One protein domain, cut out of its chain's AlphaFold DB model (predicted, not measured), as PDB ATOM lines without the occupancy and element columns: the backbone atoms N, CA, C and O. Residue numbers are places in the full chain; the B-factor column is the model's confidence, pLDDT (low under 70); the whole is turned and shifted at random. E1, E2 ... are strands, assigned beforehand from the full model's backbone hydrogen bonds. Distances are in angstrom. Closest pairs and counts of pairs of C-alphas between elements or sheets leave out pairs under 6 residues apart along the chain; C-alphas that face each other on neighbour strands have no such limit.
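This is residues 810 to 927 of the 1080 residues of an uncharacterized protein of Paenibacillus dendritiformis C454 (UniProt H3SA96). With little regular structure, the domain is a small, twisted sandwich, sheet E2-E7-E4 face to face with sheet E3-E6-E5, from which E1 and E8 reach away at one end; residues 817 to 824 stick out. The 118 printed residues hold eight named strands, E1 to E8 in order, and no named helix: all strand, 47 residues, both sheets antiparallel. It is only just compact, close to loose (radius of gyration of the C-alphas 15.8 A), spanning 52 by 29 by 28 A.

E1, residues 821 to 828, runs 22.3 A from C-alpha 821 at (-59.584, -95.531, 50.822). E2 is 831 to 837, E3 847 to 849. E4, 865 to 873, 19.2 A, bends by 65 degrees at residue 869. E5 is 882 to 885, E6 893 to 897, E7 909 to 915, E8 924 to 927, ending at C-alpha 927 (-64.696, -79.843, 51.417).

Inner strand E7 is antiparallel to E2 (N 832 and O 913, 2.8 A) and E4 (N 912 and O 870, 2.8 A). Inner strand E6 is antiparallel to E3 (N 847 and O 897, 2.9 A) and, as a hairpin, E5 (N 884 and O 894, 2.9 A). The closest C-alphas of E4 and E6, Lys 867 and Glu 893, are 5.8 A apart. E1 and E8 pair with no named strand.

The farthest C-alphas, Ser 843 and Thr 927, are 52.5 A apart. The printed part has no cut; links E3 to E4 and E6 to E7 are long. Residues 918 to 919 are under pLDDT 70.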
ATOM      1  N   ARG A 810     -50.004 -65.708  41.625       86.56
ATOM      2  CA  ARG A 810     -49.474 -65.880  40.258       86.56
ATOM      3  C   ARG A 810     -48.922 -67.274  39.979       86.56
ATOM      4  O   ARG A 810     -49.125 -67.784  38.883       86.56
ATOM      5  N   ASN A 811     -48.242 -67.870  40.956       89.88
ATOM      6  CA  ASN A 811     -47.677 -69.211  40.848       89.88
ATOM      7  C   ASN A 811     -48.429 -70.133  41.802       89.88
ATOM      8  O   ASN A 811     -48.441 -69.914  43.014       89.88
ATOM      9  N   TYR A 812     -49.069 -71.153  41.244       91.94
ATOM     10  CA  TYR A 812     -49.866 -72.105  42.001       91.94
ATOM     11  C   TYR A 812     -49.903 -73.473  41.308       91.94
ATOM     12  O   TYR A 812     -49.678 -73.592  40.101       91.94
ATOM     13  N   GLY A 813     -50.202 -74.506  42.089       87.12
ATOM     14  CA  GLY A 813     -50.603 -75.835  41.647       87.12
ATOM     15  C   GLY A 813     -51.994 -76.128  42.201       87.12
ATOM     16  O   GLY A 813     -52.228 -75.938  43.392       87.12
ATOM     17  N   LEU A 814     -52.912 -76.543  41.332       82.38
ATOM     18  CA  LEU A 814     -54.293 -76.880  41.682       82.38
ATOM     19  C   LEU A 814     -54.545 -78.348  41.344       82.38
ATOM     20  O   LEU A 814     -53.936 -78.872  40.408       82.38
ATOM     21  N   GLY A 815     -55.454 -78.977  42.089       77.12
ATOM     22  CA  GLY A 815     -55.852 -80.369  41.874       77.12
ATOM     23  C   GLY A 815     -55.267 -81.327  42.901       77.12
ATOM     24  O   GLY A 815     -54.601 -82.282  42.521       77.12
ATOM     25  N   ALA A 816     -55.496 -81.081  44.194       89.06
ATOM     26  CA  ALA A 816     -55.406 -82.151  45.183       89.06
ATOM     27  C   ALA A 816     -56.626 -83.069  45.014       89.06
ATOM     28  O   ALA A 816     -57.762 -82.601  44.997       89.06
ATOM     29  N   THR A 817     -56.390 -84.367  44.879       91.38
ATOM     30  CA  THR A 817     -57.429 -85.377  44.637       91.38
ATOM     31  C   THR A 817     -57.209 -86.543  45.578       91.38
ATOM     32  O   THR A 817     -56.093 -87.066  45.646       91.38
ATOM     33  N   LEU A 818     -58.264 -86.935  46.287       92.81
ATOM     34  CA  LEU A 818     -58.291 -88.127  47.120       92.81
ATOM     35  C   LEU A 818     -58.733 -89.321  46.280       92.81
ATOM     36  O   LEU A 818     -59.651 -89.215  45.470       92.81
ATOM     37  N   THR A 819     -58.081 -90.454  46.502       90.31
ATOM     38  CA  THR A 819     -58.477 -91.758  45.958       90.31
ATOM     39  C   THR A 819     -59.308 -92.526  46.973       90.31
ATOM     40  O   THR A 819     -59.147 -92.314  48.175       90.31
ATOM     41  N   ALA A 820     -60.154 -93.446  46.521       88.31
ATOM     42  CA  ALA A 820     -60.917 -94.308  47.417       88.31
ATOM     43  C   ALA A 820     -60.007 -95.113  48.384       88.31
ATOM     44  O   ALA A 820     -59.065 -95.821  48.000       88.31
ATOM     45  N   GLY A 821     -60.330 -95.027  49.672       87.44
ATOM     46  CA  GLY A 821     -59.584 -95.531  50.822       87.44
ATOM     47  C   GLY A 821     -58.551 -94.542  51.369       87.44
ATOM     48  O   GLY A 821     -58.723 -93.325  51.284       87.44
ATOM     49  N   SER A 822     -57.476 -95.080  51.949       90.25
ATOM     50  CA  SER A 822     -56.461 -94.298  52.654       90.25
ATOM     51  C   SER A 822     -55.572 -93.477  51.722       90.25
ATOM     52  O   SER A 822     -54.886 -94.017  50.851       90.25
ATOM     53  N   ASN A 823     -55.496 -92.175  51.979       92.00
ATOM     54  CA  ASN A 823     -54.606 -91.239  51.302       92.00
ATOM     55  C   ASN A 823     -53.593 -90.679  52.295       92.00
ATOM     56  O   ASN A 823     -53.961 -90.227  53.376       92.00
ATOM     57  N   MET A 824     -52.317 -90.662  51.915       92.62
ATOM     58  CA  MET A 824     -51.266 -90.027  52.701       92.62
ATOM     59  C   MET A 824     -51.095 -88.579  52.245       92.62
ATOM     60  O   MET A 824     -50.712 -88.328  51.102       92.62
ATOM     61  N   ILE A 825     -51.383 -87.631  53.135       94.12
ATOM     62  CA  ILE A 825     -51.389 -86.199  52.833       94.12
ATOM     63  C   ILE A 825     -50.307 -85.501  53.641       94.12
ATOM     64  O   ILE A 825     -50.287 -85.588  54.866       94.12
ATOM     65  N   GLU A 826     -49.423 -84.790  52.951       93.44
ATOM     66  CA  GLU A 826     -48.412 -83.919  53.543       93.44
ATOM     67  C   GLU A 826     -48.856 -82.467  53.390       93.44
ATOM     68  O   GLU A 826     -48.923 -81.973  52.267       93.44
ATOM     69  N   VAL A 827     -49.133 -81.782  54.497       94.06
ATOM     70  CA  VAL A 827     -49.403 -80.340  54.511       94.06
ATOM     71  C   VAL A 827     -48.178 -79.613  55.034       94.06
ATOM     72  O   VAL A 827     -47.657 -79.933  56.103       94.06
ATOM     73  N   GLY A 828     -47.718 -78.609  54.301       92.94
ATOM     74  CA  GLY A 828     -46.500 -77.901  54.648       92.94
ATOM     75  C   GLY A 828     -46.479 -76.461  54.172       92.94
ATOM     76  O   GLY A 828     -47.482 -75.878  53.758       92.94
ATOM     77  N   SER A 829     -45.293 -75.876  54.271       92.44
ATOM     78  CA  SER A 829     -45.022 -74.510  53.848       92.44
ATOM     79  C   SER A 829     -43.699 -74.434  53.103       92.44
ATOM     80  O   SER A 829     -42.853 -75.323  53.179       92.44
ATOM     81  N   GLY A 830     -43.526 -73.351  52.363       92.81
ATOM     82  CA  GLY A 830     -42.297 -73.027  51.674       92.81
ATOM     83  C   GLY A 830     -42.048 -73.791  50.384       92.81
ATOM     84  O   GLY A 830     -40.891 -73.950  49.998       92.81
ATOM     85  N   ILE A 831     -43.097 -74.242  49.696       94.19
ATOM     86  CA  ILE A 831     -42.931 -74.768  48.341       94.19
ATOM     87  C   ILE A 831     -42.589 -73.642  47.361       94.19
ATOM     88  O   ILE A 831     -43.114 -72.537  47.450       94.19
ATOM     89  N   VAL A 832     -41.709 -73.911  46.410       94.81
ATOM     90  CA  VAL A 832     -41.430 -73.043  45.266       94.81
ATOM     91  C   VAL A 832     -41.702 -73.860  44.013       94.81
ATOM     92  O   VAL A 832     -41.206 -74.977  43.867       94.81
ATOM     93  N   ILE A 833     -42.534 -73.328  43.128       93.50
ATOM     94  CA  ILE A 833     -43.128 -74.002  41.983       93.50
ATOM     95  C   ILE A 833     -42.429 -73.525  40.718       93.50
ATOM     96  O   ILE A 833     -42.506 -72.361  40.337       93.50
ATOM     97  N   ARG A 834     -41.800 -74.472  40.016       91.94
ATOM     98  CA  ARG A 834     -41.175 -74.250  38.704       91.94
ATOM     99  C   ARG A 834     -40.273 -73.008  38.668       91.94
ATOM    100  O   ARG A 834     -40.305 -72.241  37.709       91.94
ATOM    101  N   GLU A 835     -39.415 -72.838  39.669       94.62
ATOM    102  CA  GLU A 835     -38.369 -71.820  39.607       94.62
ATOM    103  C   GLU A 835     -37.417 -72.140  38.453       94.62
ATOM    104  O   GLU A 835     -36.951 -73.272  38.324       94.62
ATOM    105  N   ARG A 836     -37.103 -71.152  37.611       94.56
ATOM    106  CA  ARG A 836     -36.126 -71.331  36.535       94.56
ATOM    107  C   ARG A 836     -34.746 -71.622  37.124       94.56
ATOM    108  O   ARG A 836     -34.169 -70.767  37.789       94.56
ATOM    109  N   ALA A 837     -34.205 -72.794  36.818       95.56
ATOM    110  CA  ALA A 837     -32.855 -73.178  37.194       95.56
ATOM    111  C   ALA A 837     -31.840 -72.779  36.121       95.56
ATOM    112  O   ALA A 837     -32.164 -72.657  34.935       95.56
ATOM    113  N   ASN A 838     -30.590 -72.619  36.548       95.12
ATOM    114  CA  ASN A 838     -29.459 -72.325  35.679       95.12
ATOM    115  C   ASN A 838     -28.399 -73.431  35.819       95.12
ATOM    116  O   ASN A 838     -27.506 -73.310  36.655       95.12
ATOM    117  N   PRO A 839     -28.508 -74.543  35.067       95.75
ATOM    118  CA  PRO A 839     -27.579 -75.657  35.201       95.75
ATOM    119  C   PRO A 839     -26.135 -75.251  34.872       95.75
ATOM    120  O   PRO A 839     -25.880 -74.631  33.840       95.75
ATOM    121  N   VAL A 840     -25.182 -75.630  35.725       95.12
ATOM    122  CA  VAL A 840     -23.754 -75.303  35.560       95.12
ATOM    123  C   VAL A 840     -22.950 -76.569  35.302       95.12
ATOM    124  O   VAL A 840     -23.133 -77.575  35.982       95.12
ATOM    125  N   ARG A 841     -22.039 -76.519  34.325       93.69
ATOM    126  CA  ARG A 841     -21.111 -77.616  34.025       93.69
ATOM    127  C   ARG A 841     -19.869 -77.524  34.912       93.69
ATOM    128  O   ARG A 841     -19.244 -76.471  34.992       93.69
ATOM    129  N   THR A 842     -19.501 -78.640  35.530       91.56
ATOM    130  CA  THR A 842     -18.302 -78.783  36.369       91.56
ATOM    131  C   THR A 842     -17.060 -79.122  35.543       91.56
ATOM    132  O   THR A 842     -17.146 -79.486  34.367       91.56
ATOM    133  N   SER A 843     -15.884 -79.083  36.176       86.31
ATOM    134  CA  SER A 843     -14.626 -79.552  35.576       86.31
ATOM    135  C   SER A 843     -14.609 -81.060  35.284       86.31
ATOM    136  O   SER A 843     -13.916 -81.487  34.364       86.31
ATOM    137  N   ALA A 844     -15.401 -81.857  36.013       86.94
ATOM    138  CA  ALA A 844     -15.590 -83.294  35.787       86.94
ATOM    139  C   ALA A 844     -16.617 -83.606  34.680       86.94
ATOM    140  O   ALA A 844     -16.936 -84.767  34.439       86.94
ATOM    141  N   ASN A 845     -17.113 -82.576  33.984       89.25
ATOM    142  CA  ASN A 845     -18.118 -82.653  32.922       89.25
ATOM    143  C   ASN A 845     -19.549 -83.001  33.383       89.25
ATOM    144  O   ASN A 845     -20.438 -83.132  32.539       89.25
ATOM    145  N   ASP A 846     -19.787 -83.086  34.692       92.62
ATOM    146  CA  ASP A 846     -21.125 -83.214  35.280       92.62
ATOM    147  C   ASP A 846     -21.891 -81.886  35.203       92.62
ATOM    148  O   ASP A 846     -21.276 -80.816  35.234       92.62
ATOM    149  N   ILE A 847     -23.225 -81.940  35.144       95.38
ATOM    150  CA  ILE A 847     -24.092 -80.754  35.211       95.38
ATOM    151  C   ILE A 847     -24.775 -80.698  36.571       95.38
ATOM    152  O   ILE A 847     -25.334 -81.694  37.020       95.38
ATOM    153  N   LEU A 848     -24.756 -79.533  37.211       95.62
ATOM    154  CA  LEU A 848     -25.299 -79.326  38.546       95.62
ATOM    155  C   LEU A 848     -26.401 -78.279  38.563       95.62
ATOM    156  O   LEU A 848     -26.332 -77.254  37.883       95.62
ATOM    157  N   ILE A 849     -27.376 -78.521  39.432       97.06
ATOM    158  CA  ILE A 849     -28.340 -77.535  39.904       97.06
ATOM    159  C   ILE A 849     -28.255 -77.501  41.431       97.06
ATOM    160  O   ILE A 849     -28.231 -78.547  42.078       97.06
ATOM    161  N   ASN A 850     -28.267 -76.294  41.995       97.00
ATOM    162  CA  ASN A 850     -28.285 -76.014  43.426       97.00
ATOM    163  C   ASN A 850     -27.000 -76.375  44.204       97.00
ATOM    164  O   ASN A 850     -27.056 -76.961  45.285       97.00
ATOM    165  N   SER A 851     -25.824 -76.017  43.678       94.81
ATOM    166  CA  SER A 851     -24.538 -76.260  44.350       94.81
ATOM    167  C   SER A 851     -24.108 -75.110  45.273       94.81
ATOM    168  O   SER A 851     -24.272 -73.929  44.960       94.81
ATOM    169  N   SER A 852     -23.513 -75.439  46.421       92.38
ATOM    170  CA  SER A 852     -22.864 -74.472  47.315       92.38
ATOM    171  C   SER A 852     -21.363 -74.310  47.055       92.38
ATOM    172  O   SER A 852     -20.759 -73.409  47.636       92.38
ATOM    173  N   VAL A 853     -20.768 -75.107  46.160       90.81
ATOM    174  CA  VAL A 853     -19.325 -75.086  45.871       90.81
ATOM    175  C   VAL A 853     -18.906 -73.758  45.211       90.81
ATOM    176  O   VAL A 853     -19.570 -73.311  44.271       90.81
ATOM    177  N   PRO A 854     -17.804 -73.121  45.659       88.75
ATOM    178  CA  PRO A 854     -17.278 -71.916  45.017       88.75
ATOM    179  C   PRO A 854     -16.984 -72.132  43.527       88.75
ATOM    180  O   PRO A 854     -16.302 -73.087  43.162       88.75
ATOM    181  N   GLY A 855     -17.474 -71.231  42.671       86.06
ATOM    182  CA  GLY A 855     -17.349 -71.344  41.210       86.06
ATOM    183  C   GLY A 855     -18.548 -72.015  40.533       86.06
ATOM    184  O   GLY A 855     -18.684 -71.939  39.315       86.06
ATOM    185  N   GLU A 856     -19.460 -72.595  41.316       91.56
ATOM    186  CA  GLU A 856     -20.731 -73.170  40.855       91.56
ATOM    187  C   GLU A 856     -21.936 -72.345  41.342       91.56
ATOM    188  O   GLU A 856     -23.086 -72.761  41.191       91.56
ATOM    189  N   ASP A 857     -21.691 -71.155  41.907       89.06
ATOM    190  CA  ASP A 857     -22.691 -70.291  42.553       89.06
ATOM    191  C   ASP A 857     -23.864 -69.931  41.628       89.06
ATOM    192  O   ASP A 857     -24.992 -69.768  42.087       89.06
ATOM    193  N   ALA A 858     -23.617 -69.858  40.316       91.12
ATOM    194  CA  ALA A 858     -24.641 -69.580  39.313       91.12
ATOM    195  C   ALA A 858     -25.698 -70.694  39.190       91.12
ATOM    196  O   ALA A 858     -26.739 -70.452  38.586       91.12
ATOM    197  N   SER A 859     -25.440 -71.886  39.745       94.69
ATOM    198  CA  SER A 859     -26.396 -73.001  39.791       94.69
ATOM    199  C   SER A 859     -27.402 -72.909  40.934       94.69
ATOM    200  O   SER A 859     -28.357 -73.687  40.955       94.69
ATOM    201  N   ARG A 860     -27.182 -72.010  41.904       95.12
ATOM    202  CA  ARG A 860     -28.015 -71.898  43.106       95.12
ATOM    203  C   ARG A 860     -29.442 -71.516  42.751       95.12
ATOM    204  O   ARG A 860     -29.672 -70.595  41.969       95.12
ATOM    205  N   LEU A 861     -30.384 -72.212  43.376       95.06
ATOM    206  CA  LEU A 861     -31.770 -71.767  43.428       95.06
ATOM    207  C   LEU A 861     -31.863 -70.557  44.368       95.06
ATOM    208  O   LEU A 861     -30.985 -70.327  45.205       95.06
ATOM    209  N   ARG A 862     -32.924 -69.765  44.228       90.94
ATOM    210  CA  ARG A 862     -33.126 -68.521  44.982       90.94
ATOM    211  C   ARG A 862     -33.115 -68.743  46.488       90.94
ATOM    212  O   ARG A 862     -32.565 -67.924  47.220       90.94
ATOM    213  N   ASN A 863     -33.711 -69.841  46.940       90.25
ATOM    214  CA  ASN A 863     -33.789 -70.197  48.349       90.25
ATOM    215  C   ASN A 863     -32.955 -71.452  48.618       90.25
ATOM    216  O   ASN A 863     -32.854 -72.341  47.769       90.25
ATOM    217  N   LYS A 864     -32.387 -71.550  49.828       90.00
ATOM    218  CA  LYS A 864     -31.764 -72.799  50.283       90.00
ATOM    219  C   LYS A 864     -32.807 -73.911  50.224       90.00
ATOM    220  O   LYS A 864     -33.908 -73.754  50.749       90.00
ATOM    221  N   THR A 865     -32.463 -75.012  49.572       92.88
ATOM    222  CA  THR A 865     -33.398 -76.108  49.298       92.88
ATOM    223  C   THR A 865     -33.369 -77.146  50.413       92.88
ATOM    224  O   THR A 865     -32.292 -77.624  50.761       92.88
ATOM    225  N   ASP A 866     -34.528 -77.526  50.948       90.50
ATOM    226  CA  ASP A 866     -34.672 -78.727  51.778       90.50
ATOM    227  C   ASP A 866     -34.736 -79.965  50.886       90.50
ATOM    228  O   ASP A 866     -33.878 -80.841  50.978       90.50
ATOM    229  N   LYS A 867     -35.722 -79.986  49.976       90.31
ATOM    230  CA  LYS A 867     -36.022 -81.140  49.131       90.31
ATOM    231  C   LYS A 867     -36.455 -80.733  47.726       90.31
ATOM    232  O   LYS A 867     -37.365 -79.926  47.546       90.31
ATOM    233  N   ILE A 868     -35.849 -81.340  46.711       92.75
ATOM    234  CA  ILE A 868     -36.217 -81.203  45.301       92.75
ATOM    235  C   ILE A 868     -37.339 -82.195  44.982       92.75
ATOM    236  O   ILE A 868     -37.152 -83.415  44.967       92.75
ATOM    237  N   LEU A 869     -38.520 -81.671  44.658       89.69
ATOM    238  CA  LEU A 869     -39.701 -82.477  44.352       89.69
ATOM    239  C   LEU A 869     -39.726 -82.927  42.889       89.69
ATOM    240  O   LEU A 869     -40.003 -84.098  42.626       89.69
ATOM    241  N   ALA A 870     -39.419 -82.021  41.956       90.31
ATOM    242  CA  ALA A 870     -39.417 -82.299  40.520       90.31
ATOM    243  C   ALA A 870     -38.512 -81.333  39.744       90.31
ATOM    244  O   ALA A 870     -38.425 -80.147  40.069       90.31
ATOM    245  N   ILE A 871     -37.907 -81.830  38.667       93.81
ATOM    246  CA  ILE A 871     -37.175 -81.037  37.674       93.81
ATOM    247  C   ILE A 871     -37.927 -81.167  36.356       93.81
ATOM    248  O   ILE A 871     -38.411 -82.245  36.029       93.81
ATOM    249  N   HIS A 872     -38.076 -80.065  35.629       92.81
ATOM    250  CA  HIS A 872     -38.785 -80.018  34.360       92.81
ATOM    251  C   HIS A 872     -37.860 -79.505  33.266       92.81
ATOM    252  O   HIS A 872     -37.204 -78.483  33.462       92.81
ATOM    253  N   ARG A 873     -37.875 -80.151  32.103       93.00
ATOM    254  CA  ARG A 873     -37.204 -79.718  30.875       93.00
ATOM    255  C   ARG A 873     -38.267 -79.321  29.854       93.00
ATOM    256  O   ARG A 873     -39.091 -80.148  29.476       93.00
ATOM    257  N   ASN A 874     -38.274 -78.057  29.418       87.69
ATOM    258  CA  ASN A 874     -39.261 -77.524  28.459       87.69
ATOM    259  C   ASN A 874     -40.727 -77.849  28.839       87.69
ATOM    260  O   ASN A 874     -41.530 -78.210  27.987       87.69
ATOM    261  N   ASN A 875     -41.059 -77.702  30.129       80.31
ATOM    262  CA  ASN A 875     -42.372 -77.937  30.761       80.31
ATOM    263  C   ASN A 875     -42.753 -79.394  31.074       80.31
ATOM    264  O   ASN A 875     -43.721 -79.598  31.806       80.31
ATOM    265  N   SER A 876     -41.984 -80.386  30.630       85.62
ATOM    266  CA  SER A 876     -42.204 -81.796  30.987       85.62
ATOM    267  C   SER A 876     -41.310 -82.211  32.147       85.62
ATOM    268  O   SER A 876     -40.173 -81.755  32.227       85.62
ATOM    269  N   VAL A 877     -41.800 -83.078  33.037       85.81
ATOM    270  CA  VAL A 877     -40.974 -83.650  34.114       85.81
ATOM    271  C   VAL A 877     -39.797 -84.415  33.501       85.81
ATOM    272  O   VAL A 877     -39.980 -85.219  32.591       85.81
ATOM    273  N   ASP A 878     -38.597 -84.144  34.001       88.31
ATOM    274  CA  ASP A 878     -37.336 -84.747  33.584       88.31
ATOM    275  C   ASP A 878     -36.804 -85.634  34.717       88.31
ATOM    276  O   ASP A 878     -36.334 -85.149  35.751       88.31
ATOM    277  N   SER A 879     -36.914 -86.950  34.531       82.12
ATOM    278  CA  SER A 879     -36.483 -87.961  35.499       82.12
ATOM    279  C   SER A 879     -35.023 -88.391  35.330       82.12
ATOM    280  O   SER A 879     -34.587 -89.308  36.019       82.12
ATOM    281  N   SER A 880     -34.259 -87.779  34.417       84.50
ATOM    282  CA  SER A 880     -32.851 -88.136  34.186       84.50
ATOM    283  C   SER A 880     -31.891 -87.544  35.226       84.50
ATOM    284  O   SER A 880     -30.745 -87.977  35.326       84.50
ATOM    285  N   TRP A 881     -32.349 -86.571  36.014       88.62
ATOM    286  CA  TRP A 881     -31.562 -85.957  37.079       88.62
ATOM    287  C   TRP A 881     -31.503 -86.835  38.326       88.62
ATOM    288  O   TRP A 881     -32.528 -87.283  38.839       88.62
ATOM    289  N   ILE A 882     -30.304 -86.986  38.882       85.62
ATOM    290  CA  ILE A 882     -30.103 -87.661  40.163       85.62
ATOM    291  C   ILE A 882     -30.095 -86.612  41.268       85.62
ATOM    292  O   ILE A 882     -29.370 -85.621  41.197       85.62
ATOM    293  N   ARG A 883     -30.903 -86.831  42.304       87.81
ATOM    294  CA  ARG A 883     -30.953 -85.961  43.481       87.81
ATOM    295  C   ARG A 883     -30.025 -86.486  44.571       87.81
ATOM    296  O   ARG A 883     -29.899 -87.697  44.739       87.81
ATOM    297  N   GLN A 884     -29.347 -85.583  45.271       85.12
ATOM    298  CA  GLN A 884     -28.322 -85.928  46.252       85.12
ATOM    299  C   GLN A 884     -28.443 -85.071  47.506       85.12
ATOM    300  O   GLN A 884     -28.340 -83.845  47.422       85.12
ATOM    301  N   VAL A 885     -28.563 -85.726  48.661       84.81
ATOM    302  CA  VAL A 885     -28.444 -85.092  49.979       84.81
ATOM    303  C   VAL A 885     -26.966 -85.044  50.356       84.81
ATOM    304  O   VAL A 885     -26.375 -86.062  50.715       84.81
ATOM    305  N   VAL A 886     -26.339 -83.878  50.208       85.19
ATOM    306  CA  VAL A 886     -24.887 -83.701  50.384       85.19
ATOM    307  C   VAL A 886     -24.560 -82.322  50.948       85.19
ATOM    308  O   VAL A 886     -25.255 -81.348  50.675       85.19
ATOM    309  N   SER A 887     -23.452 -82.198  51.680       86.00
ATOM    310  CA  SER A 887     -23.023 -80.920  52.272       86.00
ATOM    311  C   SER A 887     -22.645 -79.851  51.235       86.00
ATOM    312  O   SER A 887     -22.589 -78.669  51.556       86.00
ATOM    313  N   GLN A 888     -22.370 -80.255  49.990       90.50
ATOM    314  CA  GLN A 888     -22.105 -79.367  48.853       90.50
ATOM    315  C   GLN A 888     -23.384 -78.836  48.181       90.50
ATOM    316  O   GLN A 888     -23.301 -78.175  47.146       90.50
ATOM    317  N   ALA A 889     -24.570 -79.143  48.706       92.50
ATOM    318  CA  ALA A 889     -25.812 -78.535  48.249       92.50
ATOM    319  C   ALA A 889     -25.968 -77.115  48.812       92.50
ATOM    320  O   ALA A 889     -25.507 -76.803  49.914       92.50
ATOM    321  N   TYR A 890     -26.652 -76.239  48.076       92.81
ATOM    322  CA  TYR A 890     -27.137 -74.976  48.628       92.81
ATOM    323  C   TYR A 890     -28.449 -75.225  49.391       92.81
ATOM    324  O   TYR A 890     -29.553 -75.118  48.856       92.81
ATOM    325  N   GLY A 891     -28.300 -75.638  50.653       90.75
ATOM    326  CA  GLY A 891     -29.357 -76.234  51.470       90.75
ATOM    327  C   GLY A 891     -28.972 -77.663  51.863       90.75
ATOM    328  O   GLY A 891     -27.830 -77.888  52.253       90.75
ATOM    329  N   LYS A 892     -29.898 -78.619  51.749       88.19
ATOM    330  CA  LYS A 892     -29.654 -80.051  51.992       88.19
ATOM    331  C   LYS A 892     -29.518 -80.877  50.714       88.19
ATOM    332  O   LYS A 892     -28.749 -81.836  50.709       88.19
ATOM    333  N   GLU A 893     -30.232 -80.521  49.645       92.00
ATOM    334  CA  GLU A 893     -30.304 -81.330  48.421       92.00
ATOM    335  C   GLU A 893     -29.889 -80.554  47.161       92.00
ATOM    336  O   GLU A 893     -30.187 -79.367  46.998       92.00
ATOM    337  N   ARG A 894     -29.193 -81.237  46.247       94.12
ATOM    338  CA  ARG A 894     -28.842 -80.744  44.905       94.12
ATOM    339  C   ARG A 894     -29.212 -81.773  43.842       94.12
ATOM    340  O   ARG A 894     -29.430 -82.940  44.164       94.12
ATOM    341  N   ALA A 895     -29.216 -81.366  42.576       94.56
ATOM    342  CA  ALA A 895     -29.396 -82.286  41.457       94.56
ATOM    343  C   ALA A 895     -28.153 -82.332  40.566       94.56
ATOM    344  O   ALA A 895     -27.524 -81.303  40.310       94.56
ATOM    345  N   ILE A 896     -27.814 -83.532  40.098       92.31
ATOM    346  CA  ILE A 896     -26.655 -83.802  39.252       92.31
ATOM    347  C   ILE A 896     -27.047 -84.622  38.023       92.31
ATOM    348  O   ILE A 896     -27.862 -85.543  38.093       92.31
ATOM    349  N   TRP A 897     -26.420 -84.291  36.899       92.31
ATOM    350  CA  TRP A 897     -26.404 -85.084  35.680       92.31
ATOM    351  C   TRP A 897     -24.973 -85.553  35.417       92.31
ATOM    352  O   TRP A 897     -24.105 -84.744  35.076       92.31
ATOM    353  N   TYR A 898     -24.724 -86.855  35.547       87.94
ATOM    354  CA  TYR A 898     -23.377 -87.407  35.408       87.94
ATOM    355  C   TYR A 898     -22.880 -87.417  33.958       87.94
ATOM    356  O   TYR A 898     -23.593 -87.812  33.037       87.94
ATOM    357  N   GLY A 899     -21.645 -86.959  33.746       85.38
ATOM    358  CA  GLY A 899     -20.930 -86.956  32.466       85.38
ATOM    359  C   GLY A 899     -21.489 -86.023  31.383       85.38
ATOM    360  O   GLY A 899     -20.879 -85.888  30.320       85.38
ATOM    361  N   GLY A 900     -22.645 -85.393  31.616       81.94
ATOM    362  CA  GLY A 900     -23.300 -84.444  30.711       81.94
ATOM    363  C   GLY A 900     -23.781 -85.022  29.372       81.94
ATOM    364  O   GLY A 900     -24.212 -84.258  28.507       81.94
ATOM    365  N   ALA A 901     -23.708 -86.340  29.165       85.94
ATOM    366  CA  ALA A 901     -24.185 -86.991  27.946       85.94
ATOM    367  C   ALA A 901     -25.720 -86.944  27.883       85.94
ATOM    368  O   ALA A 901     -26.388 -87.304  28.847       85.94
ATOM    369  N   GLY A 902     -26.282 -86.483  26.761       84.88
ATOM    370  CA  GLY A 902     -27.734 -86.331  26.589       84.88
ATOM    371  C   GLY A 902     -28.345 -85.085  27.247       84.88
ATOM    372  O   GLY A 902     -29.527 -84.813  27.030       84.88
ATOM    373  N   PHE A 903     -27.551 -84.300  27.987       91.75
ATOM    374  CA  PHE A 903     -27.980 -83.001  28.500       91.75
ATOM    375  C   PHE A 903     -28.162 -82.004  27.351       91.75
ATOM    376  O   PHE A 903     -27.292 -81.857  26.491       91.75
ATOM    377  N   ASP A 904     -29.277 -81.281  27.368       90.62
ATOM    378  CA  ASP A 904     -29.601 -80.269  26.369       90.62
ATOM    379  C   ASP A 904     -29.418 -78.864  26.948       90.62
ATOM    380  O   ASP A 904     -30.228 -78.448  27.782       90.62
ATOM    381  N   PRO A 905     -28.383 -78.121  26.517       89.38
ATOM    382  CA  PRO A 905     -28.114 -76.775  27.007       89.38
ATOM    383  C   PRO A 905     -29.072 -75.714  26.443       89.38
ATOM    384  O   PRO A 905     -29.040 -74.577  26.902       89.38
ATOM    385  N   THR A 906     -29.891 -76.048  25.438       89.62
ATOM    386  CA  THR A 906     -30.858 -75.120  24.828       89.62
ATOM    387  C   THR A 906     -32.227 -75.166  25.503       89.62
ATOM    388  O   THR A 906     -33.031 -74.250  25.329       89.62
ATOM    389  N   ALA A 907     -32.488 -76.208  26.297       92.50
ATOM    390  CA  ALA A 907     -33.723 -76.347  27.046       92.50
ATOM    391  C   ALA A 907     -33.776 -75.410  28.259       92.50
ATOM    392  O   ALA A 907     -32.763 -75.097  28.889       92.50
ATOM    393  N   VAL A 908     -34.991 -75.006  28.629       92.69
ATOM    394  CA  VAL A 908     -35.234 -74.277  29.877       92.69
ATOM    395  C   VAL A 908     -35.586 -75.279  30.968       92.69
ATOM    396  O   VAL A 908     -36.555 -76.034  30.837       92.69
ATOM    397  N   TYR A 909     -34.804 -75.259  32.046       95.69
ATOM    398  CA  TYR A 909     -35.016 -76.114  33.205       95.69
ATOM    399  C   TYR A 909     -35.745 -75.354  34.308       95.69
ATOM    400  O   TYR A 909     -35.387 -74.219  34.630       95.69
ATOM    401  N   HIS A 910     -36.744 -75.995  34.906       95.56
ATOM    402  CA  HIS A 910     -37.454 -75.478  36.071       95.56
ATOM    403  C   HIS A 910     -37.446 -76.499  37.202       95.56
ATOM    404  O   HIS A 910     -37.577 -77.696  36.961       95.56
ATOM    405  N   VAL A 911     -37.347 -76.033  38.440       96.44
ATOM    406  CA  VAL A 911     -37.276 -76.885  39.625       96.44
ATOM    407  C   VAL A 911     -38.408 -76.533  40.571       96.44
ATOM    408  O   VAL A 911     -38.688 -75.366  40.824       96.44
ATOM    409  N   THR A 912     -39.086 -77.562  41.070       94.62
ATOM    410  CA  THR A 912     -40.051 -77.450  42.165       94.62
ATOM    411  C   THR A 912     -39.431 -78.058  43.410       94.62
ATOM    412  O   THR A 912     -38.964 -79.199  43.357       94.62
ATOM    413  N   TYR A 913     -39.388 -77.307  44.505       94.94
ATOM    414  CA  TYR A 913     -38.669 -77.692  45.719       94.94
ATOM    415  C   TYR A 913     -39.297 -77.072  46.969       94.94
ATOM    416  O   TYR A 913     -40.032 -76.093  46.871       94.94
ATOM    417  N   THR A 914     -39.016 -77.636  48.139       93.88
ATOM    418  CA  THR A 914     -39.324 -77.018  49.434       93.88
ATOM    419  C   THR A 914     -38.100 -76.278  49.960       93.88
ATOM    420  O   THR A 914     -36.961 -76.726  49.802       93.88
ATOM    421  N   MET A 915     -38.317 -75.111  50.557       91.25
ATOM    422  CA  MET A 915     -37.266 -74.326  51.207       91.25
ATOM    423  C   MET A 915     -36.766 -75.033  52.475       91.25
ATOM    424  O   MET A 915     -37.535 -75.754  53.097       91.25
ATOM    425  N   LEU A 916     -35.498 -74.822  52.850       83.69
ATOM    426  CA  LEU A 916     -34.880 -75.339  54.086       83.69
ATOM    427  C   LEU A 916     -35.379 -74.644  55.351       83.69
ATOM    428  O   LEU A 916     -35.546 -75.292  56.379       83.69
ATOM    429  N   ASP A 917     -35.691 -73.354  55.245       71.69
ATOM    430  CA  ASP A 917     -36.148 -72.535  56.365       71.69
ATOM    431  C   ASP A 917     -37.641 -72.122  56.229       71.69
ATOM    432  O   ASP A 917     -37.951 -70.926  56.290       71.69
ATOM    433  N   PRO A 918     -38.608 -73.043  55.989       58.50
ATOM    434  CA  PRO A 918     -40.016 -72.701  55.879       58.50
ATOM    435  C   PRO A 918     -40.619 -72.674  57.284       58.50
ATOM    436  O   PRO A 918     -40.754 -73.689  57.961       58.50
ATOM    437  N   MET A 919     -40.900 -71.474  57.773       68.31
ATOM    438  CA  MET A 919     -41.021 -71.276  59.215       68.31
ATOM    439  C   MET A 919     -42.451 -71.373  59.760       68.31
ATOM    440  O   MET A 919     -42.597 -71.612  60.953       68.31
ATOM    441  N   LEU A 920     -43.502 -71.222  58.941       88.25
ATOM    442  CA  LEU A 920     -44.894 -71.348  59.400       88.25
ATOM    443  C   LEU A 920     -45.795 -72.011  58.353       88.25
ATOM    444  O   LEU A 920     -46.012 -71.470  57.267       88.25
ATOM    445  N   ALA A 921     -46.371 -73.153  58.725       88.12
ATOM    446  CA  ALA A 921     -47.456 -73.805  58.003       88.12
ATOM    447  C   ALA A 921     -48.819 -73.422  58.595       88.12
ATOM    448  O   ALA A 921     -48.919 -73.019  59.757       88.12
ATOM    449  N   ALA A 922     -49.865 -73.549  57.782       92.25
ATOM    450  CA  ALA A 922     -51.247 -73.304  58.173       92.25
ATOM    451  C   ALA A 922     -52.129 -74.484  57.745       92.25
ATOM    452  O   ALA A 922     -51.837 -75.098  56.714       92.25
ATOM    453  N   PRO A 923     -53.196 -74.794  58.502       94.62
ATOM    454  CA  PRO A 923     -54.207 -75.736  58.054       94.62
ATOM    455  C   PRO A 923     -54.843 -75.285  56.738       94.62
ATOM    456  O   PRO A 923     -55.047 -74.088  56.513       94.62
ATOM    457  N   ILE A 924     -55.188 -76.251  55.889       96.06
ATOM    458  CA  ILE A 924     -55.959 -76.008  54.668       96.06
ATOM    459  C   ILE A 924     -57.376 -76.519  54.894       96.06
ATOM    460  O   ILE A 924     -57.588 -77.722  55.029       96.06
ATOM    461  N   SER A 925     -58.339 -75.601  54.955       95.81
ATOM    462  CA  SER A 925     -59.755 -75.936  55.112       95.81
ATOM    463  C   SER A 925     -60.423 -76.061  53.751       95.81
ATOM    464  O   SER A 925     -60.169 -75.252  52.857       95.81
ATOM    465  N   GLY A 926     -61.291 -77.052  53.596       94.31
ATOM    466  CA  GLY A 926     -62.037 -77.285  52.368       94.31
ATOM    467  C   GLY A 926     -63.166 -78.287  52.557       94.31
ATOM    468  O   GLY A 926     -63.590 -78.564  53.682       94.31
ATOM    469  N   THR A 927     -63.651 -78.824  51.450       93.69
ATOM    470  CA  THR A 927     -64.696 -79.843  51.417       93.69
ATOM    471  C   THR A 927     -64.314 -80.987  50.486       93.69
ATOM    472  O   THR A 927     -63.440 -80.866  49.624       93.69
TER     473      THR A 927